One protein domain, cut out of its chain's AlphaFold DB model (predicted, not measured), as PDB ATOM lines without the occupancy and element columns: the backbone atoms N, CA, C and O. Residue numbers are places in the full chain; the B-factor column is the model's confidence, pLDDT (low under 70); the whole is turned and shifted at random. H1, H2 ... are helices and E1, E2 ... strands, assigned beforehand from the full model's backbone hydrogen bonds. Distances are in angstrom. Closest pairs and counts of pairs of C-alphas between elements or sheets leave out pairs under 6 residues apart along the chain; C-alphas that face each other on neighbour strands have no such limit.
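This is residues 94 to 107 and 175 to 367 of the 372 residues of the protein "DUF3396 domain-containing protein" of Sandaracinaceae bacterium (UniProt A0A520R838). What is the main picture? One twisted sheet of seven strands curls round H1 on one face, H2 crosses the same face at E1 and E4, and H3 and H5 cover parts of the opposite face: three layers, helices on both faces of a sheet. The short H6 packs on H2, and H4 on H5. What makes it up? The 207 printed residues have seven named helices and seven named strands, in the order E1 E2 E3 H1 E4 H2 H3 E5 H4 E6 E7 H5 H6 H7, class mixed. The sheet runs E2 - E3 - E1 - E4 - E5 - E7 - E6, all antiparallel; the whole is compact, with radius of gyration of the C-alphas 15.6 A and spans of 43 by 39 by 34 A.

Where are the strands? E1, residues 94 to 104, starts at C-alpha (284.024, 222.837, 231.676), measures 26.0 A and bends by 82 degrees at residue 97; E4, 222 to 233, 24.8 A, bends by 91 degrees at 229. E3 is 194 to 201, 24.0 A; E2 181 to 185; E5 276 to 280; E6 299 to 303; E7 307 to 312. Where are the helices? H1 is 206 to 219, 20.3 A; H2 235 to 251, 23.6 A; H5 328 to 340, 19.1 A. H3 is 260 to 266, H4 286 to 289, H6 351 to 354, and H7 358 to 362, ending at C-alpha (269.344, 209.174, 233.000).

How do strands pair? Within hydrogen-bond range are N 97 and O 230 of E1 and E4, 2.9 A, and N 183 and O 197 of the hairpin E2 and E3, 2.8 A. Which helices are on the sheet? H1 comes closest to E1 at the C-alphas of Gly 99 and Leu 209, 7.0 A; H2 is on the same face, height 8.4 A. On the opposite face are H3, height 8.9 A, and H5, height 9.5 A, along the strands at 5 degrees to E7 on the local plane. What of the others? Residues 239 to 246 of H2 alone touch H6, closest C-alphas Asp 243 and Leu 351, 5.1 A; H7 is close to H6 but not clearly touching. Every O i to N i+4 pair is within range in H1 and H7, but 10 of 13 in H2, 7 of 9 in H5 and 1 of 3 in H3, which has 2 of 4 O i to N i+3 pairs.

Where is the cut? Residues 108 to 174 are not printed, and C-alphas 107 and 175 are 29.7 A apart. Which link is long? Of the links printed whole, E7 to H5 is long, with 15 residues. Where is confidence low? Residues 284 and 287 are under 70.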
ATOM      1  N   MET A  94     284.307 224.029 230.894       94.00
ATOM      2  CA  MET A  94     284.024 222.837 231.676       94.00
ATOM      3  C   MET A  94     285.277 221.977 231.814       94.00
ATOM      4  O   MET A  94     286.200 222.073 231.004       94.00
ATOM      5  N   ARG A  95     285.279 221.108 232.819       95.50
ATOM      6  CA  ARG A  95     286.340 220.152 233.107       95.50
ATOM      7  C   ARG A  95     285.717 218.803 233.433       95.50
ATOM      8  O   ARG A  95     284.842 218.722 234.292       95.50
ATOM      9  N   ALA A  96     286.173 217.750 232.762       97.38
ATOM     10  CA  ALA A  96     285.890 216.385 233.188       97.38
ATOM     11  C   ALA A  96     286.692 216.085 234.460       97.38
ATOM     12  O   ALA A  96     287.883 216.390 234.528       97.38
ATOM     13  N   VAL A  97     286.041 215.499 235.458       98.38
ATOM     14  CA  VAL A  97     286.621 215.234 236.779       98.38
ATOM     15  C   VAL A  97     286.164 213.880 237.308       98.38
ATOM     16  O   VAL A  97     285.207 213.280 236.810       98.38
ATOM     17  N   LEU A  98     286.833 213.421 238.359       98.50
ATOM     18  CA  LEU A  98     286.333 212.366 239.222       98.50
ATOM     19  C   LEU A  98     285.622 213.037 240.406       98.50
ATOM     20  O   LEU A  98     286.232 213.822 241.122       98.50
ATOM     21  N   GLY A  99     284.334 212.782 240.623       98.19
ATOM     22  CA  GLY A  99     283.579 213.518 241.637       98.19
ATOM     23  C   GLY A  99     282.285 212.853 242.072       98.19
ATOM     24  O   GLY A  99     281.829 211.874 241.480       98.19
ATOM     25  N   GLY A 100     281.700 213.380 243.139       98.12
ATOM     26  CA  GLY A 100     280.466 212.860 243.708       98.12
ATOM     27  C   GLY A 100     279.647 213.913 244.421       98.12
ATOM     28  O   GLY A 100     280.206 214.835 245.014       98.12
ATOM     29  N   THR A 101     278.333 213.715 244.413       98.50
ATOM     30  CA  THR A 101     277.360 214.502 245.171       98.50
ATOM     31  C   THR A 101     276.561 213.571 246.071       98.50
ATOM     32  O   THR A 101     275.937 212.620 245.598       98.50
ATOM     33  N   PHE A 102     276.539 213.874 247.366       98.12
ATOM     34  CA  PHE A 102     275.791 213.149 248.387       98.12
ATOM     35  C   PHE A 102     274.799 214.092 249.052       98.12
ATOM     36  O   PHE A 102     275.183 215.112 249.622       98.12
ATOM     37  N   TYR A 103     273.522 213.741 248.991       97.25
ATOM     38  CA  TYR A 103     272.441 214.495 249.604       97.25
ATOM     39  C   TYR A 103     272.277 214.066 251.050       97.25
ATOM     40  O   TYR A 103     272.175 212.874 251.342       97.25
ATOM     41  N   VAL A 104     272.228 215.033 251.953       95.81
ATOM     42  CA  VAL A 104     272.219 214.811 253.398       95.81
ATOM     43  C   VAL A 104     270.900 215.313 253.966       95.81
ATOM     44  O   VAL A 104     270.438 216.402 253.610       95.81
ATOM     45  N   ASP A 105     270.290 214.506 254.835       94.06
ATOM     46  CA  ASP A 105     269.029 214.859 255.478       94.06
ATOM     47  C   ASP A 105     269.148 216.208 256.220       94.06
ATOM     48  O   ASP A 105     270.093 216.375 256.996       94.06
ATOM     49  N   PRO A 106     268.201 217.150 256.035       89.25
ATOM     50  CA  PRO A 106     268.183 218.445 256.719       89.25
ATOM     51  C   PRO A 106     268.360 218.340 258.235       89.25
ATOM     52  O   PRO A 106     269.097 219.122 258.820       89.25
ATOM     53  N   ALA A 107     267.750 217.336 258.878       88.56
ATOM     54  CA  ALA A 107     267.834 217.166 260.329       88.56
ATOM     55  C   ALA A 107     269.225 216.722 260.820       88.56
ATOM     56  O   ALA A 107     269.491 216.737 262.020       88.56
ATOM     57  N   PRO A 175     288.268 228.830 240.862       90.25
ATOM     58  CA  PRO A 175     286.963 229.381 241.228       90.25
ATOM     59  C   PRO A 175     285.877 229.188 240.159       90.25
ATOM     60  O   PRO A 175     284.690 229.303 240.469       90.25
ATOM     61  N   ASP A 176     286.264 228.932 238.909       88.56
ATOM     62  CA  ASP A 176     285.338 228.795 237.790       88.56
ATOM     63  C   ASP A 176     284.987 227.321 237.565       88.56
ATOM     64  O   ASP A 176     283.831 226.926 237.692       88.56
ATOM     65  N   ALA A 177     285.978 226.487 237.243       92.81
ATOM     66  CA  ALA A 177     285.766 225.087 236.870       92.81
ATOM     67  C   ALA A 177     286.776 224.175 237.585       92.81
ATOM     68  O   ALA A 177     287.740 223.722 236.959       92.81
ATOM     69  N   PRO A 178     286.574 223.887 238.883       94.94
ATOM     70  CA  PRO A 178     287.569 223.193 239.692       94.94
ATOM     71  C   PRO A 178     287.879 221.787 239.198       94.94
ATOM     72  O   PRO A 178     286.988 221.051 238.776       94.94
ATOM     73  N   ALA A 179     289.158 221.410 239.262       96.31
ATOM     74  CA  ALA A 179     289.551 220.005 239.147       96.31
ATOM     75  C   ALA A 179     289.436 219.359 240.523       96.31
ATOM     76  O   ALA A 179     288.905 218.261 240.651       96.31
ATOM     77  N   THR A 180     289.898 220.083 241.537       98.12
ATOM     78  CA  THR A 180     289.871 219.682 242.934       98.12
ATOM     79  C   THR A 180     289.013 220.662 243.709       98.12
ATOM     80  O   THR A 180     289.271 221.865 243.715       98.12
ATOM     81  N   GLY A 181     287.997 220.161 244.397       97.56
ATOM     82  CA  GLY A 181     287.135 221.033 245.175       97.56
ATOM     83  C   GLY A 181     286.166 220.300 246.079       97.56
ATOM     84  O   GLY A 181     285.764 219.169 245.808       97.56
ATOM     85  N   PHE A 182     285.785 220.993 247.139       97.56
ATOM     86  CA  PHE A 182     284.785 220.605 248.113       97.56
ATOM     87  C   PHE A 182     283.703 221.672 248.145       97.56
ATOM     88  O   PHE A 182     283.991 222.868 248.165       97.56
ATOM     89  N   ARG A 183     282.448 221.249 248.188       95.94
ATOM     90  CA  ARG A 183     281.306 222.132 248.359       95.94
ATOM     91  C   ARG A 183     280.301 221.495 249.295       95.94
ATOM     92  O   ARG A 183     279.986 220.320 249.152       95.94
ATOM     93  N   CYS A 184     279.752 222.275 250.209       95.00
ATOM     94  CA  CYS A 184     278.594 221.867 250.984       95.00
ATOM     95  C   CYS A 184     277.537 222.965 250.993       95.00
ATOM     96  O   CYS A 184     277.864 224.154 251.001       95.00
ATOM     97  N   LEU A 185     276.279 222.542 251.012       92.25
ATOM     98  CA  LEU A 185     275.127 223.417 251.138       92.25
ATOM     99  C   LEU A 185     274.157 222.805 252.144       92.25
ATOM    100  O   LEU A 185     273.623 221.715 251.924       92.25
ATOM    101  N   GLU A 186     273.934 223.525 253.235       88.88
ATOM    102  CA  GLU A 186     272.827 223.304 254.152       88.88
ATOM    103  C   GLU A 186     271.545 223.861 253.520       88.88
ATOM    104  O   GLU A 186     271.560 224.962 252.963       88.88
ATOM    105  N   PRO A 187     270.431 223.118 253.550       81.75
ATOM    106  CA  PRO A 187     269.218 223.552 252.889       81.75
ATOM    107  C   PRO A 187     268.442 224.529 253.774       81.75
ATOM    108  O   PRO A 187     268.217 224.288 254.954       81.75
ATOM    109  N   GLY A 188     267.900 225.583 253.169       75.69
ATOM    110  CA  GLY A 188     267.102 226.591 253.888       75.69
ATOM    111  C   GLY A 188     265.670 226.131 254.150       75.69
ATOM    112  O   GLY A 188     264.843 226.873 254.674       75.69
ATOM    113  N   ARG A 189     265.344 224.909 253.721       75.69
ATOM    114  CA  ARG A 189     264.036 224.280 253.848       75.69
ATOM    115  C   ARG A 189     264.204 222.854 254.351       75.69
ATOM    116  O   ARG A 189     264.974 222.083 253.793       75.69
ATOM    117  N   SER A 190     263.410 222.474 255.346       81.38
ATOM    118  CA  SER A 190     263.477 221.148 255.978       81.38
ATOM    119  C   SER A 190     262.983 219.989 255.096       81.38
ATOM    120  O   SER A 190     263.196 218.817 255.422       81.38
ATOM    121  N   ASP A 191     262.312 220.279 253.980       84.56
ATOM    122  CA  ASP A 191     261.814 219.271 253.047       84.56
ATOM    123  C   ASP A 191     262.799 218.933 251.918       84.56
ATOM    124  O   ASP A 191     262.724 217.827 251.374       84.56
ATOM    125  N   ILE A 192     263.752 219.825 251.626       90.12
ATOM    126  CA  ILE A 192     264.770 219.655 250.584       90.12
ATOM    127  C   ILE A 192     266.100 219.274 251.250       90.12
ATOM    128  O   ILE A 192     266.580 220.030 252.083       90.12
ATOM    129  N   PRO A 193     266.714 218.128 250.917       93.12
ATOM    130  CA  PRO A 193     268.054 217.775 251.382       93.12
ATOM    131  C   PRO A 193     269.116 218.814 251.017       93.12
ATOM    132  O   PRO A 193     269.104 219.364 249.918       93.12
ATOM    133  N   GLY A 194     270.082 219.017 251.912       94.06
ATOM    134  CA  GLY A 194     271.342 219.668 251.554       94.06
ATOM    135  C   GLY A 194     272.247 218.697 250.809       94.06
ATOM    136  O   GLY A 194     271.884 217.535 250.605       94.06
ATOM    137  N   PHE A 195     273.449 219.126 250.445       96.50
ATOM    138  CA  PHE A 195     274.412 218.233 249.806       96.50
ATOM    139  C   PHE A 195     275.862 218.525 250.175       96.50
ATOM    140  O   PHE A 195     276.231 219.643 250.527       96.50
ATOM    141  N   VAL A 196     276.687 217.492 250.037       97.75
ATOM    142  CA  VAL A 196     278.146 217.563 249.996       97.75
ATOM    143  C   VAL A 196     278.581 217.113 248.613       97.75
ATOM    144  O   VAL A 196     278.155 216.064 248.132       97.75
ATOM    145  N   GLN A 197     279.423 217.905 247.972       98.12
ATOM    146  CA  GLN A 197     279.969 217.644 246.659       98.12
ATOM    147  C   GLN A 197     281.492 217.694 246.723       98.12
ATOM    148  O   GLN A 197     282.073 218.626 247.277       98.12
ATOM    149  N   ILE A 198     282.134 216.687 246.147       98.44
ATOM    150  CA  ILE A 198     283.589 216.560 246.093       98.44
ATOM    151  C   ILE A 198     284.036 216.334 244.658       98.44
ATOM    152  O   ILE A 198     283.359 215.660 243.881       98.44
ATOM    153  N   THR A 199     285.194 216.881 244.319       98.38
ATOM    154  CA  THR A 199     285.829 216.724 243.013       98.38
ATOM    155  C   THR A 199     287.327 216.556 243.161       98.38
ATOM    156  O   THR A 199     287.946 217.160 244.036       98.38
ATOM    157  N   LEU A 200     287.869 215.692 242.314       98.56
ATOM    158  CA  LEU A 200     289.270 215.342 242.177       98.56
ATOM    159  C   LEU A 200     289.645 215.426 240.687       98.56
ATOM    160  O   LEU A 200     288.780 215.204 239.824       98.56
ATOM    161  N   PRO A 201     290.927 215.664 240.359       97.88
ATOM    162  CA  PRO A 201     291.406 215.606 238.985       97.88
ATOM    163  C   PRO A 201     290.992 214.302 238.293       97.88
ATOM    164  O   PRO A 201     290.896 213.250 238.927       97.88
ATOM    165  N   LEU A 202     290.745 214.358 236.982       96.50
ATOM    166  CA  LEU A 202     290.260 213.206 236.211       96.50
ATOM    167  C   LEU A 202     291.173 211.972 236.320       96.50
ATOM    168  O   LEU A 202     290.699 210.841 236.219       96.50
ATOM    169  N   ASP A 203     292.475 212.194 236.495       94.12
ATOM    170  CA  ASP A 203     293.509 211.169 236.619       94.12
ATOM    171  C   ASP A 203     293.855 210.802 238.071       94.12
ATOM    172  O   ASP A 203     294.768 210.003 238.292       94.12
ATOM    173  N   ALA A 204     293.118 211.333 239.052       97.44
ATOM    174  CA  ALA A 204     293.236 210.915 240.441       97.44
ATOM    175  C   ALA A 204     292.900 209.423 240.604       97.44
ATOM    176  O   ALA A 204     292.085 208.854 239.870       97.44
ATOM    177  N   ASP A 205     293.508 208.777 241.601       97.44
ATOM    178  CA  ASP A 205     293.186 207.383 241.900       97.44
ATOM    179  C   ASP A 205     291.747 207.266 242.417       97.44
ATOM    180  O   ASP A 205     291.362 207.888 243.409       97.44
ATOM    181  N   ALA A 206     290.959 206.418 241.757       97.94
ATOM    182  CA  ALA A 206     289.560 206.173 242.084       97.94
ATOM    183  C   ALA A 206     289.361 205.731 243.544       97.94
ATOM    184  O   ALA A 206     288.338 206.051 244.152       97.94
ATOM    185  N   ALA A 207     290.356 205.056 244.132       98.19
ATOM    186  CA  ALA A 207     290.341 204.672 245.542       98.19
ATOM    187  C   ALA A 207     290.170 205.879 246.485       98.19
ATOM    188  O   ALA A 207     289.455 205.772 247.478       98.19
ATOM    189  N   VAL A 208     290.730 207.046 246.142       98.25
ATOM    190  CA  VAL A 208     290.590 208.272 246.943       98.25
ATOM    191  C   VAL A 208     289.135 208.741 246.975       98.25
ATOM    192  O   VAL A 208     288.624 209.072 248.047       98.25
ATOM    193  N   LEU A 209     288.436 208.726 245.831       98.62
ATOM    194  CA  LEU A 209     287.010 209.071 245.777       98.62
ATOM    195  C   LEU A 209     286.161 208.063 246.562       98.62
ATOM    196  O   LEU A 209     285.251 208.471 247.280       98.62
ATOM    197  N   LEU A 210     286.458 206.763 246.450       98.69
ATOM    198  CA  LEU A 210     285.751 205.722 247.203       98.69
ATOM    199  C   LEU A 210     285.919 205.905 248.717       98.69
ATOM    200  O   LEU A 210     284.940 205.825 249.458       98.69
ATOM    201  N   ASP A 211     287.134 206.190 249.180       98.56
ATOM    202  CA  ASP A 211     287.397 206.419 250.601       98.56
ATOM    203  C   ASP A 211     286.697 207.679 251.118       98.56
ATOM    204  O   ASP A 211     286.138 207.664 252.213       98.56
ATOM    205  N   LEU A 212     286.665 208.757 250.328       98.69
ATOM    206  CA  LEU A 212     285.898 209.960 250.662       98.69
ATOM    207  C   LEU A 212     284.393 209.685 250.720       98.69
ATOM    208  O   LEU A 212     283.733 210.095 251.674       98.69
ATOM    209  N   ALA A 213     283.854 208.954 249.742       98.62
ATOM    210  CA  ALA A 213     282.454 208.548 249.730       98.62
ATOM    211  C   ALA A 213     282.097 207.745 250.989       98.62
ATOM    212  O   ALA A 213     281.083 208.031 251.622       98.62
ATOM    213  N   ARG A 214     282.957 206.798 251.391       98.62
ATOM    214  CA  ARG A 214     282.811 206.010 252.626       98.62
ATOM    215  C   ARG A 214     282.795 206.877 253.878       98.62
ATOM    216  O   ARG A 214     281.954 206.660 254.742       98.62
ATOM    217  N   VAL A 215     283.681 207.872 253.966       98.56
ATOM    218  CA  VAL A 215     283.665 208.833 255.080       98.56
ATOM    219  C   VAL A 215     282.335 209.589 255.117       98.56
ATOM    220  O   VAL A 215     281.711 209.667 256.172       98.56
ATOM    221  N   ILE A 216     281.856 210.086 253.972       98.38
ATOM    222  CA  ILE A 216     280.596 210.839 253.900       98.38
ATOM    223  C   ILE A 216     279.407 209.982 254.356       98.38
ATOM    224  O   ILE A 216     278.638 210.426 255.206       98.38
ATOM    225  N   VAL A 217     279.254 208.753 253.846       97.81
ATOM    226  CA  VAL A 217     278.119 207.879 254.215       97.81
ATOM    227  C   VAL A 217     278.200 207.330 255.646       97.81
ATOM    228  O   VAL A 217     277.183 206.895 256.189       97.81
ATOM    229  N   ALA A 218     279.388 207.337 256.259       97.69
ATOM    230  CA  ALA A 218     279.577 206.957 257.657       97.69
ATOM    231  C   ALA A 218     279.226 208.102 258.626       97.69
ATOM    232  O   ALA A 218     278.636 207.858 259.680       97.69
ATOM    233  N   GLU A 219     279.572 209.341 258.266       96.88
ATOM    234  CA  GLU A 219     279.416 210.526 259.120       96.88
ATOM    235  C   GLU A 219     278.057 211.222 258.961       96.88
ATOM    236  O   GLU A 219     277.514 211.749 259.935       96.88
ATOM    237  N   ALA A 220     277.501 211.243 257.747       96.25
ATOM    238  CA  ALA A 220     276.297 211.997 257.416       96.25
ATOM    239  C   ALA A 220     275.074 211.082 257.217       96.25
ATOM    240  O   ALA A 220     275.200 209.985 256.667       96.25
ATOM    241  N   PRO A 221     273.855 211.529 257.577       95.69
ATOM    242  CA  PRO A 221     272.628 210.830 257.210       95.69
ATOM    243  C   PRO A 221     272.302 211.062 255.729       95.69
ATOM    244  O   PRO A 221     271.432 211.855 255.368       95.69
ATOM    245  N   VAL A 222     273.031 210.366 254.860       96.38
ATOM    246  CA  VAL A 222     272.862 210.420 253.407       96.38
ATOM    247  C   VAL A 222     271.501 209.851 253.008       96.38
ATOM    248  O   VAL A 222     271.169 208.716 253.362       96.38
ATOM    249  N   VAL A 223     270.737 210.639 252.248       95.31
ATOM    250  CA  VAL A 223     269.420 210.276 251.703       95.31
ATOM    251  C   VAL A 223     269.466 209.877 250.225       95.31
ATOM    252  O   VAL A 223     268.515 209.283 249.731       95.31
ATOM    253  N   GLY A 224     270.575 210.147 249.543       95.75
ATOM    254  CA  GLY A 224     270.817 209.766 248.156       95.75
ATOM    255  C   GLY A 224     272.177 210.283 247.694       95.75
ATOM    256  O   GLY A 224     272.764 211.141 248.350       95.75
ATOM    257  N   GLY A 225     272.689 209.804 246.568       96.75
ATOM    258  CA  GLY A 225     273.904 210.368 245.982       96.75
ATOM    259  C   GLY A 225     274.514 209.499 244.899       96.75
ATOM    260  O   GLY A 225     274.196 208.315 244.789       96.75
ATOM    261  N   SER A 226     275.418 210.085 244.128       97.62
ATOM    262  CA  SER A 226     276.170 209.396 243.085       97.62
ATOM    263  C   SER A 226     277.604 209.911 243.027       97.62
ATOM    264  O   SER A 226     277.872 211.068 243.351       97.62
ATOM    265  N   ALA A 227     278.544 209.053 242.630       98.44
ATOM    266  CA  ALA A 227     279.929 209.445 242.394       98.44
ATOM    267  C   ALA A 227     280.585 208.605 241.289       98.44
ATOM    268  O   ALA A 227     280.258 207.436 241.104       98.44
ATOM    269  N   GLY A 228     281.511 209.205 240.546       98.38
ATOM    270  CA  GLY A 228     282.136 208.625 239.359       98.38
ATOM    271  C   GLY A 228     282.743 209.708 238.476       98.38
ATOM    272  O   GLY A 228     283.144 210.763 238.965       98.38
ATOM    273  N   TYR A 229     282.806 209.465 237.168       98.44
ATOM    274  CA  TYR A 229     283.171 210.518 236.225       98.44
ATOM    275  C   TYR A 229     282.041 211.541 236.118       98.44
ATOM    276  O   TYR A 229     280.881 211.178 235.940       98.44
ATOM    277  N   THR A 230     282.369 212.825 236.220       98.00
ATOM    278  CA  THR A 230     281.405 213.924 236.101       98.00
ATOM    279  C   THR A 230     282.079 215.172 235.532       98.00
ATOM    280  O   THR A 230     283.211 215.104 235.045       98.00
ATOM    281  N   PHE A 231     281.387 216.309 235.571       97.50
ATOM    282  CA  PHE A 231     281.885 217.579 235.073       97.50
ATOM    283  C   PHE A 231     281.818 218.670 236.135       97.50
ATOM    284  O   PHE A 231     280.916 218.711 236.971       97.50
ATOM    285  N   ARG A 232     282.757 219.605 236.042       96.62
ATOM    286  CA  ARG A 232     282.680 220.935 236.642       96.62
ATOM    287  C   ARG A 232     282.624 221.970 235.547       96.62
ATOM    288  O   ARG A 232     283.150 221.742 234.464       96.62
ATOM    289  N   TRP A 233     281.978 223.090 235.815       94.69
ATOM    290  CA  TRP A 233     281.791 224.141 234.828       94.69
ATOM    291  C   TRP A 233     281.780 225.506 235.484       94.69
ATOM    292  O   TRP A 233     281.394 225.631 236.646       94.69
ATOM    293  N   ALA A 234     282.150 226.508 234.692       90.06
ATOM    294  CA  ALA A 234     282.030 227.903 235.064       90.06
ATOM    295  C   ALA A 234     280.536 228.289 235.139       90.06
ATOM    296  O   ALA A 234     279.843 228.241 234.117       90.06
ATOM    297  N   PRO A 235     280.008 228.702 236.309       86.88
ATOM    298  CA  PRO A 235     278.575 228.965 236.474       86.88
ATOM    299  C   PRO A 235     278.022 230.052 235.542       86.88
ATOM    300  O   PRO A 235     276.862 229.989 235.145       86.88
ATOM    301  N   MET A 236     278.857 231.021 235.148       85.31
ATOM    302  CA  MET A 236     278.471 232.149 234.285       85.31
ATOM    303  C   MET A 236     278.088 231.753 232.851       85.31
ATOM    304  O   MET A 236     277.547 232.568 232.113       85.31
ATOM    305  N   VAL A 237     278.408 230.528 232.443       85.44
ATOM    306  CA  VAL A 237     278.307 230.027 231.062       85.44
ATOM    307  C   VAL A 237     277.690 228.629 231.056       85.44
ATOM    308  O   VAL A 237     278.071 227.758 230.272       85.44
ATOM    309  N   GLY A 238     276.746 228.410 231.978       85.94
ATOM    310  CA  GLY A 238     276.082 227.129 232.184       85.94
ATOM    311  C   GLY A 238     275.507 226.551 230.892       85.94
ATOM    312  O   GLY A 238     275.812 225.406 230.584       85.94
ATOM    313  N   GLY A 239     274.766 227.333 230.097       89.50
ATOM    314  CA  GLY A 239     274.163 226.866 228.839       89.50
ATOM    315  C   GLY A 239     275.177 226.178 227.921       89.50
ATOM    316  O   GLY A 239     275.078 224.977 227.669       89.50
ATOM    317  N   ASN A 240     276.233 226.902 227.540       88.25
ATOM    318  CA  ASN A 240     277.328 226.367 226.725       88.25
ATOM    319  C   ASN A 240     278.003 225.136 227.346       88.25
ATOM    320  O   ASN A 240     278.419 224.226 226.629       88.25
ATOM    321  N   ALA A 241     278.171 225.115 228.670       92.44
ATOM    322  CA  ALA A 241     278.843 224.005 229.333       92.44
ATOM    323  C   ALA A 241     277.994 222.734 229.229       92.44
ATOM    324  O   ALA A 241     278.515 221.675 228.888       92.44
ATOM    325  N   PHE A 242     276.684 222.850 229.448       94.81
ATOM    326  CA  PHE A 242     275.756 221.730 229.327       94.81
ATOM    327  C   PHE A 242     275.573 221.260 227.880       94.81
ATOM    328  O   PHE A 242     275.423 220.058 227.669       94.81
ATOM    329  N   ASP A 243     275.683 222.143 226.885       94.06
ATOM    330  CA  ASP A 243     275.745 221.745 225.472       94.06
ATOM    331  C   ASP A 243     276.938 220.829 225.184       94.06
ATOM    332  O   ASP A 243     276.805 219.805 224.508       94.06
ATOM    333  N   GLU A 244     278.119 221.174 225.701       93.75
ATOM    334  CA  GLU A 244     279.294 220.323 225.528       93.75
ATOM    335  C   GLU A 244     279.173 219.026 226.333       93.75
ATOM    336  O   GLU A 244     279.456 217.949 225.805       93.75
ATOM    337  N   MET A 245     278.677 219.084 227.572       95.88
ATOM    338  CA  MET A 245     278.405 217.879 228.365       95.88
ATOM    339  C   MET A 245     277.413 216.954 227.659       95.88
ATOM    340  O   MET A 245     277.607 215.739 227.668       95.88
ATOM    341  N   TYR A 246     276.385 217.497 227.006       95.50
ATOM    342  CA  TYR A 246     275.430 216.733 226.204       95.50
ATOM    343  C   TYR A 246     276.147 215.947 225.102       95.50
ATOM    344  O   TYR A 246     275.992 214.730 224.991       95.50
ATOM    345  N   ARG A 247     277.015 216.608 224.327       94.50
ATOM    346  CA  ARG A 247     277.779 215.950 223.253       94.50
ATOM    347  C   ARG A 247     278.734 214.890 223.798       94.50
ATOM    348  O   ARG A 247     278.804 213.789 223.251       94.50
ATOM    349  N   VAL A 248     279.443 215.193 224.886       95.56
ATOM    350  CA  VAL A 248     280.388 214.260 225.519       95.56
ATOM    351  C   VAL A 248     279.663 213.035 226.071       95.56
ATOM    352  O   VAL A 248     280.091 211.911 225.817       95.56
ATOM    353  N   THR A 249     278.546 213.218 226.774       95.75
ATOM    354  CA  THR A 249     277.787 212.119 227.397       95.75
ATOM    355  C   THR A 249     277.095 211.213 226.381       95.75
ATOM    356  O   THR A 249     276.857 210.046 226.688       95.75
ATOM    357  N   ARG A 250     276.809 211.681 225.156       94.38
ATOM    358  CA  ARG A 250     276.364 210.805 224.051       94.38
ATOM    359  C   ARG A 250     277.439 209.820 223.604       94.38
ATOM    360  O   ARG A 250     277.117 208.702 223.215       94.38
ATOM    361  N   ARG A 251     278.713 210.212 223.690       94.62
ATOM    362  CA  ARG A 251     279.844 209.327 223.390       94.62
ATOM    363  C   ARG A 251     280.254 208.473 224.593       94.62
ATOM    364  O   ARG A 251     280.520 207.281 224.452       94.62
ATOM    365  N   PHE A 252     280.325 209.091 225.765       96.31
ATOM    366  CA  PHE A 252     280.887 208.498 226.968       96.31
ATOM    367  C   PHE A 252     279.813 208.336 228.044       96.31
ATOM    368  O   PHE A 252     279.465 209.272 228.765       96.31
ATOM    369  N   LEU A 253     279.274 207.125 228.142       95.81
ATOM    370  CA  LEU A 253     278.051 206.838 228.900       95.81
ATOM    371  C   LEU A 253     278.250 206.851 230.417       95.81
ATOM    372  O   LEU A 253     277.301 207.049 231.168       95.81
ATOM    373  N   GLY A 254     279.475 206.642 230.877       96.31
ATOM    374  CA  GLY A 254     279.849 206.610 232.285       96.31
ATOM    375  C   GLY A 254     279.907 207.980 232.948       96.31
ATOM    376  O   GLY A 254     279.985 208.043 234.172       96.31
ATOM    377  N   PHE A 255     279.851 209.072 232.179       97.44
ATOM    378  CA  PHE A 255     279.754 210.407 232.758       97.44
ATOM    379  C   PHE A 255     278.383 210.638 233.385       97.44
ATOM    380  O   PHE A 255     277.346 210.392 232.764       97.44
ATOM    381  N   ASP A 256     278.398 211.147 234.612       95.88
ATOM    382  CA  ASP A 256     277.232 211.591 235.359       95.88
ATOM    383  C   ASP A 256     277.120 213.130 235.349       95.88
ATOM    384  O   ASP A 256     278.137 213.827 235.322       95.88
ATOM    385  N   LEU A 257     275.905 213.683 235.386       94.62
ATOM    386  CA  LEU A 257     275.649 215.129 235.283       94.62
ATOM    387  C   LEU A 257     275.309 215.742 236.634       94.62
ATOM    388  O   LEU A 257     274.182 216.142 236.862       94.62
ATOM    389  N   GLN A 258     276.250 215.835 237.558       94.44
ATOM    390  CA  GLN A 258     275.907 216.222 238.924       94.44
ATOM    391  C   GLN A 258     275.511 217.704 239.034       94.44
ATOM    392  O   GLN A 258     276.378 218.572 239.110       94.44
ATOM    393  N   VAL A 259     274.198 217.974 239.102       95.00
ATOM    394  CA  VAL A 259     273.599 219.306 239.329       95.00
ATOM    395  C   VAL A 259     272.858 219.302 240.674       95.00
ATOM    396  O   VAL A 259     271.642 219.090 240.706       95.00
ATOM    397  N   PRO A 260     273.572 219.463 241.805       94.62
ATOM    398  CA  PRO A 260     273.026 219.187 243.132       94.62
ATOM    399  C   PRO A 260     271.728 219.931 243.448       94.62
ATOM    400  O   PRO A 260     270.783 219.342 243.960       94.62
ATOM    401  N   GLU A 261     271.641 221.209 243.100       92.81
ATOM    402  CA  GLU A 261     270.487 222.065 243.375       92.81
ATOM    403  C   GLU A 261     269.243 221.614 242.616       92.81
ATOM    404  O   GLU A 261     268.131 221.662 243.141       92.81
ATOM    405  N   LEU A 262     269.439 221.143 241.386       92.69
ATOM    406  CA  LEU A 262     268.370 220.650 240.530       92.69
ATOM    407  C   LEU A 262     267.842 219.294 241.025       92.69
ATOM    408  O   LEU A 262     266.662 218.982 240.874       92.69
ATOM    409  N   TRP A 263     268.717 218.480 241.611       93.06
ATOM    410  CA  TRP A 263     268.439 217.092 241.979       93.06
ATOM    411  C   TRP A 263     268.079 216.897 243.452       93.06
ATOM    412  O   TRP A 263     267.410 215.917 243.790       93.06
ATOM    413  N   ALA A 264     268.460 217.825 244.331       93.56
ATOM    414  CA  ALA A 264     268.186 217.755 245.763       93.56
ATOM    415  C   ALA A 264     266.705 217.474 246.089       93.56
ATOM    416  O   ALA A 264     266.451 216.566 246.885       93.56
ATOM    417  N   PRO A 265     265.706 218.118 245.441       92.25
ATOM    418  CA  PRO A 265     264.291 217.828 245.704       92.25
ATOM    419  C   PRO A 265     263.877 216.370 245.435       92.25
ATOM    420  O   PRO A 265     262.890 215.894 245.996       92.25
ATOM    421  N   LEU A 266     264.620 215.652 244.588       91.06
ATOM    422  CA  LEU A 266     264.336 214.271 244.195       91.06
ATOM    423  C   LEU A 266     265.104 213.240 245.026       91.06
ATOM    424  O   LEU A 266     264.673 212.092 245.116       91.06
ATOM    425  N   ALA A 267     266.197 213.642 245.674       91.69
ATOM    426  CA  ALA A 267     267.174 212.736 246.272       91.69
ATOM    427  C   ALA A 267     266.613 211.770 247.330       91.69
ATOM    428  O   ALA A 267     267.151 210.686 247.512       91.69
ATOM    429  N   ARG A 268     265.524 212.127 248.027       88.81
ATOM    430  CA  ARG A 268     264.871 211.240 249.016       88.81
ATOM    431  C   ARG A 268     264.082 210.093 248.389       88.81
ATOM    432  O   ARG A 268     263.838 209.085 249.048       88.81
ATOM    433  N   ARG A 269     263.590 210.295 247.168       85.88
ATOM    434  CA  ARG A 269     262.621 209.408 246.506       85.88
ATOM    435  C   ARG A 269     263.195 208.700 245.298       85.88
ATOM    436  O   ARG A 269     262.503 207.857 244.742       85.88
ATOM    437  N   HIS A 270     264.389 209.106 244.881       85.94
ATOM    438  CA  HIS A 270     264.979 208.682 243.638       85.94
ATOM    439  C   HIS A 270     266.485 208.509 243.767       85.94
ATOM    440  O   HIS A 270     267.148 209.264 244.480       85.94
ATOM    441  N   ALA A 271     267.021 207.543 243.028       84.06
ATOM    442  CA  ALA A 271     268.454 207.323 242.901       84.06
ATOM    443  C   ALA A 271     268.859 207.437 241.429       84.06
ATOM    444  O   ALA A 271     268.291 206.759 240.575       84.06
ATOM    445  N   THR A 272     269.846 208.282 241.124       84.12
ATOM    446  CA  THR A 272     270.581 208.193 239.854       84.12
ATOM    447  C   THR A 272     271.556 207.023 239.926       84.12
ATOM    448  O   THR A 272     271.874 206.547 241.011       84.12
ATOM    449  N   THR A 273     272.033 206.531 238.780       88.81
ATOM    450  CA  THR A 273     273.062 205.482 238.761       88.81
ATOM    451  C   THR A 273     274.383 206.021 238.233       88.81
ATOM    452  O   THR A 273     274.441 206.583 237.139       88.81
ATOM    453  N   SER A 274     275.446 205.800 239.002       95.81
ATOM    454  CA  SER A 274     276.838 206.024 238.606       95.81
ATOM    455  C   SER A 274     277.725 204.892 239.145       95.81
ATOM    456  O   SER A 274     277.214 203.871 239.608       95.81
ATOM    457  N   TRP A 275     279.049 205.046 239.078       98.25
ATOM    458  CA  TRP A 275     280.003 204.068 239.614       98.25
ATOM    459  C   TRP A 275     279.745 203.768 241.095       98.25
ATOM    460  O   TRP A 275     279.630 202.605 241.483       98.25
ATOM    461  N   LEU A 276     279.601 204.817 241.904       98.56
ATOM    462  CA  LEU A 276     279.110 204.751 243.272       98.56
ATOM    463  C   LEU A 276     277.704 205.342 243.318       98.56
ATOM    464  O   LEU A 276     277.465 206.410 242.757       98.56
ATOM    465  N   THR A 277     276.784 204.668 244.000       97.69
ATOM    466  CA  THR A 277     275.403 205.133 244.181       97.69
ATOM    467  C   THR A 277     274.969 204.903 245.623       97.69
ATOM    468  O   THR A 277     274.993 203.774 246.108       97.69
ATOM    469  N   ALA A 278     274.575 205.958 246.332       96.75
ATOM    470  CA  ALA A 278     274.047 205.862 247.687       96.75
ATOM    471  C   ALA A 278     272.516 205.788 247.646       96.75
ATOM    472  O   ALA A 278     271.856 206.721 247.195       96.75
ATOM    473  N   VAL A 279     271.946 204.692 248.155       94.94
ATOM    474  CA  VAL A 279     270.494 204.464 248.191       94.94
ATOM    475  C   VAL A 279     270.012 204.461 249.640       94.94
ATOM    476  O   VAL A 279     270.368 203.577 250.422       94.94
ATOM    477  N   SER A 280     269.194 205.441 250.026       92.31
ATOM    478  CA  SER A 280     268.707 205.600 251.408       92.31
ATOM    479  C   SER A 280     267.868 204.432 251.908       92.31
ATOM    480  O   SER A 280     267.115 203.827 251.149       92.31
ATOM    481  N   HIS A 281     267.960 204.113 253.203       89.31
ATOM    482  CA  HIS A 281     267.074 203.136 253.858       89.31
ATOM    483  C   HIS A 281     265.613 203.589 253.878       89.31
ATOM    484  O   HIS A 281     264.721 202.759 254.009       89.31
ATOM    485  N   HIS A 282     265.374 204.891 253.729       81.88
ATOM    486  CA  HIS A 282     264.043 205.491 253.733       81.88
ATOM    487  C   HIS A 282     263.405 205.559 252.344       81.88
ATOM    488  O   HIS A 282     262.293 206.064 252.211       81.88
ATOM    489  N   HIS A 283     264.088 205.064 251.310       77.88
ATOM    490  CA  HIS A 283     263.535 205.040 249.967       77.88
ATOM    491  C   HIS A 283     262.392 204.006 249.900       77.88
ATOM    492  O   HIS A 283     262.632 202.826 250.169       77.88
ATOM    493  N   PRO A 284     261.159 204.413 249.540       65.94
ATOM    494  CA  PRO A 284     259.965 203.568 249.655       65.94
ATOM    495  C   PRO A 284     260.071 202.270 248.842       65.94
ATOM    496  O   PRO A 284     259.688 201.209 249.328       65.94
ATOM    497  N   ASP A 285     260.682 202.342 247.658       71.00
ATOM    498  CA  ASP A 285     260.796 201.205 246.734       71.00
ATOM    499  C   ASP A 285     262.109 200.404 246.867       71.00
ATOM    500  O   ASP A 285     262.373 199.487 246.094       71.00
ATOM    501  N   ARG A 286     262.957 200.706 247.861       70.06
ATOM    502  CA  ARG A 286     264.303 200.110 247.960       70.06
ATOM    503  C   ARG A 286     264.307 198.609 248.250       70.06
ATOM    504  O   ARG A 286     265.230 197.922 247.818       70.06
ATOM    505  N   VAL A 287     263.346 198.116 249.035       58.72
ATOM    506  CA  VAL A 287     263.417 196.764 249.624       58.72
ATOM    507  C   VAL A 287     263.439 195.672 248.549       58.72
ATOM    508  O   VAL A 287     264.094 194.661 248.758       58.72
ATOM    509  N   GLY A 288     262.815 195.898 247.388       70.00
ATOM    510  CA  GLY A 288     262.846 194.946 246.273       70.00
ATOM    511  C   GLY A 288     263.983 195.167 245.271       70.00
ATOM    512  O   GLY A 288     264.499 194.205 244.716       70.00
ATOM    513  N   CYS A 289     264.401 196.413 245.027       77.19
ATOM    514  CA  CYS A 289     265.306 196.724 243.908       77.19
ATOM    515  C   CYS A 289     266.776 196.357 244.148       77.19
ATOM    516  O   CYS A 289     267.528 196.231 243.188       77.19
ATOM    517  N   LEU A 290     267.206 196.223 245.405       86.94
ATOM    518  CA  LEU A 290     268.581 195.821 245.733       86.94
ATOM    519  C   LEU A 290     268.696 194.334 246.092       86.94
ATOM    520  O   LEU A 290     269.809 193.843 246.259       86.94
ATOM    521  N   GLU A 291     267.576 193.623 246.241       87.50
ATOM    522  CA  GLU A 291     267.587 192.206 246.599       87.50
ATOM    523  C   GLU A 291     268.123 191.368 245.434       87.50
ATOM    524  O   GLU A 291     267.510 191.290 244.375       87.50
ATOM    525  N   GLY A 292     269.260 190.705 245.626       87.69
ATOM    526  CA  GLY A 292     269.906 189.909 244.588       87.69
ATOM    527  C   GLY A 292     270.922 190.679 243.752       87.69
ATOM    528  O   GLY A 292     271.712 190.028 243.067       87.69
ATOM    529  N   LEU A 293     270.984 192.010 243.870       91.19
ATOM    530  CA  LEU A 293     272.023 192.819 243.230       91.19
ATOM    531  C   LEU A 293     273.424 192.427 243.729       91.19
ATOM    532  O   LEU A 293     274.390 192.519 242.983       91.19
ATOM    533  N   GLU A 294     273.546 191.910 244.957       89.25
ATOM    534  CA  GLU A 294     274.807 191.381 245.490       89.25
ATOM    535  C   GLU A 294     275.352 190.160 244.729       89.25
ATOM    536  O   GLU A 294     276.502 189.774 244.935       89.25
ATOM    537  N   ARG A 295     274.528 189.523 243.887       91.69
ATOM    538  CA  ARG A 295     274.921 188.376 243.053       91.69
ATOM    539  C   ARG A 295     275.445 188.801 241.687       91.69
ATOM    540  O   ARG A 295     276.021 187.969 240.988       91.69
ATOM    541  N   GLU A 296     275.236 190.057 241.297       93.62
ATOM    542  CA  GLU A 296     275.731 190.578 240.030       93.62
ATOM    543  C   GLU A 296     277.254 190.689 240.051       93.62
ATOM    544  O   GLU A 296     277.862 191.175 241.008       93.62
ATOM    545  N   ALA A 297     277.882 190.253 238.961       90.44
ATOM    546  CA  ALA A 297     279.331 190.290 238.844       90.44
ATOM    547  C   ALA A 297     279.848 191.731 238.974       90.44
ATOM    548  O   ALA A 297     279.366 192.642 238.288       90.44
ATOM    549  N   GLU A 298     280.861 191.903 239.828       94.06
ATOM    550  CA  GLU A 298     281.560 193.169 240.093       94.06
ATOM    551  C   GLU A 298     280.706 194.259 240.763       94.06
ATOM    552  O   GLU A 298     281.158 195.397 240.895       94.06
ATOM    553  N   VAL A 299     279.495 193.938 241.226       96.62
ATOM    554  CA  VAL A 299     278.689 194.859 242.032       96.62
ATOM    555  C   VAL A 299     278.874 194.539 243.511       96.62
ATOM    556  O   VAL A 299     278.741 193.399 243.947       96.62
ATOM    557  N   HIS A 300     279.184 195.560 244.302       96.81
ATOM    558  CA  HIS A 300     279.376 195.438 245.741       96.81
ATOM    559  C   HIS A 300     278.394 196.335 246.481       96.81
ATOM    560  O   HIS A 300     278.204 197.495 246.117       96.81
ATOM    561  N   LEU A 301     277.792 195.798 247.540       96.31
ATOM    562  CA  LEU A 301     276.895 196.534 248.422       96.31
ATOM    563  C   LEU A 301     277.583 196.749 249.769       96.31
ATOM    564  O   LEU A 301     277.983 195.788 250.424       96.31
ATOM    565  N   GLU A 302     277.689 198.004 250.192       96.62
ATOM    566  CA  GLU A 302     278.262 198.401 251.479       96.62
ATOM    567  C   GLU A 302     277.159 199.033 252.350       96.62
ATOM    568  O   GLU A 302     276.791 200.201 252.154       96.62
ATOM    569  N   PRO A 303     276.568 198.273 253.294       95.38
ATOM    570  CA  PRO A 303     275.577 198.805 254.221       95.38
ATOM    571  C   PRO A 303     276.186 199.855 255.149       95.38
ATOM    572  O   PRO A 303     277.228 199.626 255.757       95.38
ATOM    573  N   ASN A 304     275.504 200.987 255.283       95.75
ATOM    574  CA  ASN A 304     275.848 202.078 256.189       95.75
ATOM    575  C   ASN A 304     274.642 202.415 257.074       95.75
ATOM    576  O   ASN A 304     273.603 201.763 257.005       95.75
ATOM    577  N   ARG A 305     274.767 203.423 257.945       93.88
ATOM    578  CA  ARG A 305     273.704 203.763 258.903       93.88
ATOM    579  C   ARG A 305     272.422 204.270 258.228       93.88
ATOM    580  O   ARG A 305     271.334 203.927 258.681       93.88
ATOM    581  N   SER A 306     272.538 205.111 257.197       94.25
ATOM    582  CA  SER A 306     271.393 205.765 256.533       94.25
ATOM    583  C   SER A 306     271.152 205.298 255.095       94.25
ATOM    584  O   SER A 306     270.060 205.498 254.563       94.25
ATOM    585  N   CYS A 307     272.112 204.612 254.477       95.19
ATOM    586  CA  CYS A 307     272.025 204.147 253.098       95.19
ATOM    587  C   CYS A 307     272.755 202.815 252.878       95.19
ATOM    588  O   CYS A 307     273.501 202.336 253.726       95.19
ATOM    589  N   VAL A 308     272.566 202.216 251.704       95.81
ATOM    590  CA  VAL A 308     273.528 201.268 251.124       95.81
ATOM    591  C   VAL A 308     274.302 201.998 250.039       95.81
ATOM    592  O   VAL A 308     273.697 202.640 249.183       95.81
ATOM    593  N   LEU A 309     275.628 201.907 250.098       97.44
ATOM    594  CA  LEU A 309     276.509 202.367 249.036       97.44
ATOM    595  C   LEU A 309     276.709 201.211 248.051       97.44
ATOM    596  O   LEU A 309     277.274 200.177 248.397       97.44
ATOM    597  N   VAL A 310     276.199 201.377 246.837       97.56
ATOM    598  CA  VAL A 310     276.382 200.459 245.713       97.56
ATOM    599  C   VAL A 310     277.646 200.872 244.970       97.56
ATOM    600  O   VAL A 310     277.762 202.028 244.566       97.56
ATOM    601  N   ARG A 311     278.574 199.939 244.766       98.12
ATOM    602  CA  ARG A 311     279.779 200.116 243.948       98.12
ATOM    603  C   ARG A 311     279.713 199.186 242.743       98.12
ATOM    604  O   ARG A 311     279.766 197.970 242.908       98.12
ATOM    605  N   ALA A 312     279.623 199.755 241.547       97.88
ATOM    606  CA  ALA A 312     279.475 199.030 240.290       97.88
ATOM    607  C   ALA A 312     280.813 198.944 239.532       97.88
ATOM    608  O   ALA A 312     281.111 199.781 238.681       97.88
ATOM    609  N   GLY A 313     281.617 197.928 239.844       97.38
ATOM    610  CA  GLY A 313     282.976 197.742 239.333       97.38
ATOM    611  C   GLY A 313     284.055 198.248 240.295       97.38
ATOM    612  O   GLY A 313     283.799 199.045 241.202       97.38
ATOM    613  N   GLU A 314     285.298 197.803 240.101       96.62
ATOM    614  CA  GLU A 314     286.437 198.234 240.932       96.62
ATOM    615  C   GLU A 314     286.812 199.708 240.721       96.62
ATOM    616  O   GLU A 314     287.343 200.357 241.623       96.62
ATOM    617  N   ARG A 315     286.528 200.238 239.527       97.25
ATOM    618  CA  ARG A 315     286.824 201.604 239.080       97.25
ATOM    619  C   ARG A 315     285.665 202.137 238.232       97.25
ATOM    620  O   ARG A 315     284.939 201.327 237.654       97.25
ATOM    621  N   PRO A 316     285.495 203.468 238.116       97.19
ATOM    622  CA  PRO A 316     284.455 204.030 237.266       97.19
ATOM    623  C   PRO A 316     284.705 203.646 235.804       97.19
ATOM    624  O   PRO A 316     285.797 203.846 235.269       97.19
ATOM    625  N   GLY A 317     283.692 203.073 235.155       95.56
ATOM    626  CA  GLY A 317     283.746 202.711 233.743       95.56
ATOM    627  C   GLY A 317     283.283 203.875 232.878       95.56
ATOM    628  O   GLY A 317     282.149 204.319 233.017       95.56
ATOM    629  N   LEU A 318     284.132 204.359 231.968       94.38
ATOM    630  CA  LEU A 318     283.761 205.470 231.090       94.38
ATOM    631  C   LEU A 318     282.752 205.045 230.016       94.38
ATOM    632  O   LEU A 318     281.784 205.758 229.780       94.38
ATOM    633  N   GLY A 319     282.972 203.889 229.375       94.50
ATOM    634  CA  GLY A 319     282.250 203.484 228.165       94.50
ATOM    635  C   GLY A 319     282.514 204.436 226.993       94.50
ATOM    636  O   GLY A 319     282.464 205.643 227.152       94.50
ATOM    637  N   ASP A 320     282.781 203.926 225.800       95.06
ATOM    638  CA  ASP A 320     282.944 204.751 224.595       95.06
ATOM    639  C   ASP A 320     282.194 204.070 223.463       95.06
ATOM    640  O   ASP A 320     282.644 203.046 222.941       95.06
ATOM    641  N   VAL A 321     281.042 204.628 223.086       92.25
ATOM    642  CA  VAL A 321     280.210 204.035 222.031       92.25
ATOM    643  C   VAL A 321     280.927 203.991 220.685       92.25
ATOM    644  O   VAL A 321     280.717 203.039 219.937       92.25
ATOM    645  N   ASN A 322     281.834 204.931 220.405       92.38
ATOM    646  CA  ASN A 322     282.602 204.929 219.157       92.38
ATOM    647  C   ASN A 322     283.651 203.813 219.129       92.38
ATOM    648  O   ASN A 322     284.004 203.322 218.061       92.38
ATOM    649  N   SER A 323     284.120 203.397 220.304       92.75
ATOM    650  CA  SER A 323     285.076 202.300 220.473       92.75
ATOM    651  C   SER A 323     284.392 200.977 220.842       92.75
ATOM    652  O   SER A 323     285.077 200.014 221.181       92.75
ATOM    653  N   MET A 324     283.052 200.922 220.806       92.44
ATOM    654  CA  MET A 324     282.239 199.778 221.247       92.44
ATOM    655  C   MET A 324     282.563 199.307 222.678       92.44
ATOM    656  O   MET A 324     282.430 198.129 223.001       92.44
ATOM    657  N   GLN A 325     282.985 200.227 223.548       94.00
ATOM    658  CA  GLN A 325     283.272 199.944 224.952       94.00
ATOM    659  C   GLN A 325     282.030 200.204 225.801       94.00
ATOM    660  O   GLN A 325     281.454 201.293 225.749       94.00
ATOM    661  N   TRP A 326     281.645 199.223 226.615       93.50
ATOM    662  CA  TRP A 326     280.447 199.280 227.445       93.50
ATOM    663  C   TRP A 326     280.802 199.303 228.943       93.50
ATOM    664  O   TRP A 326     281.624 198.496 229.373       93.50
ATOM    665  N   PRO A 327     280.218 200.196 229.769       95.88
ATOM    666  CA  PRO A 327     280.454 200.213 231.212       95.88
ATOM    667  C   PRO A 327     279.569 199.158 231.904       95.88
ATOM    668  O   PRO A 327     278.573 199.468 232.550       95.88
ATOM    669  N   GLU A 328     279.922 197.885 231.729       96.00
ATOM    670  CA  GLU A 328     279.073 196.722 232.021       96.00
ATOM    671  C   GLU A 328     278.569 196.643 233.468       96.00
ATOM    672  O   GLU A 328     277.370 196.464 233.683       96.00
ATOM    673  N   ALA A 329     279.446 196.806 234.463       96.31
ATOM    674  CA  ALA A 329     279.046 196.750 235.870       96.31
ATOM    675  C   ALA A 329     278.049 197.868 236.225       96.31
ATOM    676  O   ALA A 329     277.042 197.618 236.889       96.31
ATOM    677  N   MET A 330     278.288 199.087 235.723       96.94
ATOM    678  CA  MET A 330     277.380 200.225 235.904       96.94
ATOM    679  C   MET A 330     276.042 199.996 235.200       96.94
ATOM    680  O   MET A 330     275.001 200.296 235.773       96.94
ATOM    681  N   ALA A 331     276.050 199.423 233.994       95.88
ATOM    682  CA  ALA A 331     274.839 199.082 233.252       95.88
ATOM    683  C   ALA A 331     273.973 198.044 233.978       95.88
ATOM    684  O   ALA A 331     272.761 198.226 234.093       95.88
ATOM    685  N   ARG A 332     274.591 196.991 234.533       95.12
ATOM    686  CA  ARG A 332     273.892 195.991 235.355       95.12
ATOM    687  C   ARG A 332     273.259 196.635 236.585       95.12
ATOM    688  O   ARG A 332     272.060 196.482 236.805       95.12
ATOM    689  N   ALA A 333     274.036 197.410 237.342       95.25
ATOM    690  CA  ALA A 333     273.527 198.118 238.514       95.25
ATOM    691  C   ALA A 333     272.382 199.084 238.152       95.25
ATOM    692  O   ALA A 333     271.379 199.140 238.862       95.25
ATOM    693  N   ALA A 334     272.489 199.791 237.021       94.81
ATOM    694  CA  ALA A 334     271.461 200.717 236.548       94.81
ATOM    695  C   ALA A 334     270.160 200.007 236.167       94.81
ATOM    696  O   ALA A 334     269.088 200.492 236.513       94.81
ATOM    697  N   ALA A 335     270.235 198.847 235.508       93.94
ATOM    698  CA  ALA A 335     269.053 198.059 235.165       93.94
ATOM    699  C   ALA A 335     268.287 197.598 236.418       93.94
ATOM    700  O   ALA A 335     267.061 197.696 236.464       93.94
ATOM    701  N   TRP A 336     269.003 197.161 237.459       92.88
ATOM    702  CA  TRP A 336     268.410 196.798 238.752       92.88
ATOM    703  C   TRP A 336     267.788 197.995 239.479       92.88
ATOM    704  O   TRP A 336     266.700 197.893 240.046       92.88
ATOM    705  N   MET A 337     268.458 199.148 239.437       92.44
ATOM    706  CA  MET A 337     267.994 200.381 240.077       92.44
ATOM    707  C   MET A 337     267.001 201.183 239.226       92.44
ATOM    708  O   MET A 337     266.492 202.195 239.702       92.44
ATOM    709  N   ALA A 338     266.664 200.738 238.013       92.56
ATOM    710  CA  ALA A 338     265.742 201.436 237.118       92.56
ATOM    711  C   ALA A 338     264.387 201.806 237.761       92.56
ATOM    712  O   ALA A 338     263.907 202.912 237.501       92.56
ATOM    713  N   PRO A 339     263.774 200.978 238.638       91.12
ATOM    714  CA  PRO A 339     262.538 201.357 239.330       91.12
ATOM    715  C   PRO A 339     262.699 202.511 240.333       91.12
ATOM    716  O   PRO A 339     261.702 203.116 240.715       91.12
ATOM    717  N   LEU A 340     263.929 202.818 240.761       91.00
ATOM    718  CA  LEU A 340     264.242 203.921 241.676       91.00
ATOM    719  C   LEU A 340     264.412 205.258 240.938       91.00
ATOM    720  O   LEU A 340     264.505 206.306 241.576       91.00
ATOM    721  N   LEU A 341     264.470 205.258 239.605       90.44
ATOM    722  CA  LEU A 341     264.577 206.493 238.836       90.44
ATOM    723  C   LEU A 341     263.256 207.280 238.897       90.44
ATOM    724  O   LEU A 341     262.172 206.686 238.914       90.44
ATOM    725  N   PRO A 342     263.307 208.622 238.901       88.75
ATOM    726  CA  PRO A 342     262.116 209.422 238.708       88.75
ATOM    727  C   PRO A 342     261.531 209.157 237.321       88.75
ATOM    728  O   PRO A 342     262.225 208.786 236.370       88.75
ATOM    729  N   LYS A 343     260.216 209.351 237.215       87.38
ATOM    730  CA  LYS A 343     259.520 209.270 235.927       87.38
ATOM    731  C   LYS A 343     259.949 210.393 234.988       87.38
ATOM    732  O   LYS A 343     260.047 210.148 233.794       87.38
ATOM    733  N   GLU A 344     260.190 211.568 235.560       88.81
ATOM    734  CA  GLU A 344     260.577 212.790 234.864       88.81
ATOM    735  C   GLU A 344     261.756 213.421 235.606       88.81
ATOM    736  O   GLU A 344     261.696 213.663 236.817       88.81
ATOM    737  N   PHE A 345     262.833 213.673 234.876       88.62
ATOM    738  CA  PHE A 345     263.998 214.397 235.342       88.62
ATOM    739  C   PHE A 345     263.848 215.886 235.031       88.62
ATOM    740  O   PHE A 345     263.566 216.258 233.889       88.62
ATOM    741  N   PRO A 346     264.113 216.768 236.008       91.31
ATOM    742  CA  PRO A 346     264.302 218.177 235.736       91.31
ATOM    743  C   PRO A 346     265.419 218.333 234.706       91.31
ATOM    744  O   PRO A 346     266.500 217.760 234.867       91.31
ATOM    745  N   ALA A 347     265.151 219.083 233.643       90.50
ATOM    746  CA  ALA A 347     266.106 219.232 232.564       90.50
ATOM    747  C   ALA A 347     267.216 220.225 232.948       90.50
ATOM    748  O   ALA A 347     266.907 221.371 233.287       90.50
ATOM    749  N   PRO A 348     268.500 219.825 232.880       92.31
ATOM    750  CA  PRO A 348     269.604 220.778 232.893       92.31
ATOM    751  C   PRO A 348     269.503 221.758 231.708       92.31
ATOM    752  O   PRO A 348     268.854 221.428 230.711       92.31
ATOM    753  N   PRO A 349     270.136 222.943 231.783       91.31
ATOM    754  CA  PRO A 349     270.080 223.937 230.710       91.31
ATOM    755  C   PRO A 349     270.772 223.451 229.423       91.31
ATOM    756  O   PRO A 349     271.358 222.367 229.380       91.31
ATOM    757  N   GLY A 350     270.699 224.262 228.365       91.69
ATOM    758  CA  GLY A 350     271.276 223.944 227.055       91.69
ATOM    759  C   GLY A 350     270.537 222.804 226.351       91.69
ATOM    760  O   GLY A 350     269.345 222.574 226.595       91.69
ATOM    761  N   LEU A 351     271.260 222.044 225.528       93.44
ATOM    762  CA  LEU A 351     270.730 220.955 224.699       93.44
ATOM    763  C   LEU A 351     269.950 219.889 225.483       93.44
ATOM    764  O   LEU A 351     269.055 219.260 224.926       93.44
ATOM    765  N   PHE A 352     270.227 219.684 226.776       93.06
ATOM    766  CA  PHE A 352     269.416 218.772 227.592       93.06
ATOM    767  C   PHE A 352     267.959 219.226 227.712       93.06
ATOM    768  O   PHE A 352     267.055 218.393 227.614       93.06
ATOM    769  N   SER A 353     267.738 220.524 227.926       92.94
ATOM    770  CA  SER A 353     266.402 221.121 227.998       92.94
ATOM    771  C   SER A 353     265.756 221.274 226.626       92.94
ATOM    772  O   SER A 353     264.586 220.926 226.476       92.94
ATOM    773  N   GLU A 354     266.514 221.712 225.620       92.56
ATOM    774  CA  GLU A 354     266.007 221.948 224.261       92.56
ATOM    775  C   GLU A 354     265.523 220.656 223.588       92.56
ATOM    776  O   GLU A 354     264.478 220.642 222.941       92.56
ATOM    777  N   GLU A 355     266.239 219.549 223.802       91.69
ATOM    778  CA  GLU A 355     265.944 218.240 223.205       91.69
ATOM    779  C   GLU A 355     265.091 217.334 224.118       91.69
ATOM    780  O   GLU A 355     264.877 216.150 223.810       91.69
ATOM    781  N   GLY A 356     264.659 217.837 225.284       91.00
ATOM    782  CA  GLY A 356     263.930 217.061 226.295       91.00
ATOM    783  C   GLY A 356     264.655 215.761 226.661       91.00
ATOM    784  O   GLY A 356     264.072 214.678 226.630       91.00
ATOM    785  N   ALA A 357     265.967 215.846 226.877       93.25
ATOM    786  CA  ALA A 357     266.863 214.695 226.815       93.25
ATOM    787  C   ALA A 357     267.293 214.154 228.186       93.25
ATOM    788  O   ALA A 357     267.962 213.124 228.249       93.25
ATOM    789  N   ALA A 358     266.905 214.822 229.277       92.31
ATOM    790  CA  ALA A 358     267.299 214.458 230.638       92.31
ATOM    791  C   ALA A 358     266.881 213.026 231.017       92.31
ATOM    792  O   ALA A 358     267.701 212.267 231.530       92.31
ATOM    793  N   ASP A 359     265.654 212.617 230.678       92.19
ATOM    794  CA  ASP A 359     265.165 211.258 230.952       92.19
ATOM    795  C   ASP A 359     265.952 210.197 230.180       92.19
ATOM    796  O   ASP A 359     266.354 209.172 230.734       92.19
ATOM    797  N   ARG A 360     266.211 210.460 228.894       93.94
ATOM    798  CA  ARG A 360     266.969 209.552 228.023       93.94
ATOM    799  C   ARG A 360     268.409 209.416 228.511       93.94
ATOM    800  O   ARG A 360     268.935 208.308 228.587       93.94
ATOM    801  N   TRP A 361     269.016 210.525 228.927       94.00
ATOM    802  CA  TRP A 361     270.336 210.530 229.544       94.00
ATOM    803  C   TRP A 361     270.359 209.735 230.855       94.00
ATOM    804  O   TRP A 361     271.253 208.916 231.067       94.00
ATOM    805  N   ALA A 362     269.379 209.907 231.738       92.38
ATOM    806  CA  ALA A 362     269.344 209.174 233.000       92.38
ATOM    807  C   ALA A 362     269.226 207.652 232.801       92.38
ATOM    808  O   ALA A 362     269.743 206.878 233.606       92.38
ATOM    809  N   ARG A 363     268.599 207.222 231.698       93.81
ATOM    810  CA  ARG A 363     268.400 205.813 231.319       93.81
ATOM    811  C   ARG A 363     269.496 205.252 230.406       93.81
ATOM    812  O   ARG A 363     269.481 204.063 230.099       93.81
ATOM    813  N   ARG A 364     270.492 206.063 230.022       94.69
ATOM    814  CA  ARG A 364     271.544 205.734 229.033       94.69
ATOM    815  C   ARG A 364     272.294 204.418 229.273       94.69
ATOM    816  O   ARG A 364     272.846 203.850 228.336       94.69
ATOM    817  N   LEU A 365     272.347 203.957 230.523       94.44
ATOM    818  CA  LEU A 365     273.069 202.753 230.938       94.44
ATOM    819  C   LEU A 365     272.269 201.451 230.757       94.44
ATOM    820  O   LEU A 365     272.858 200.382 230.857       94.44
ATOM    821  N   PHE A 366     270.962 201.507 230.488       91.75
ATOM    822  CA  PHE A 366     270.136 200.309 230.260       91.75
ATOM    823  C   PHE A 366     269.092 200.467 229.138       91.75
ATOM    824  O   PHE A 366     268.601 199.466 228.629       91.75
ATOM    825  N   GLU A 367     268.816 201.690 228.679       90.75
ATOM    826  CA  GLU A 367     268.022 202.008 227.480       90.75
ATOM    827  C   GLU A 367     268.891 202.763 226.458       90.75
ATOM    828  O   GLU A 367     268.671 203.926 226.126       90.75
TER     829      GLU A 367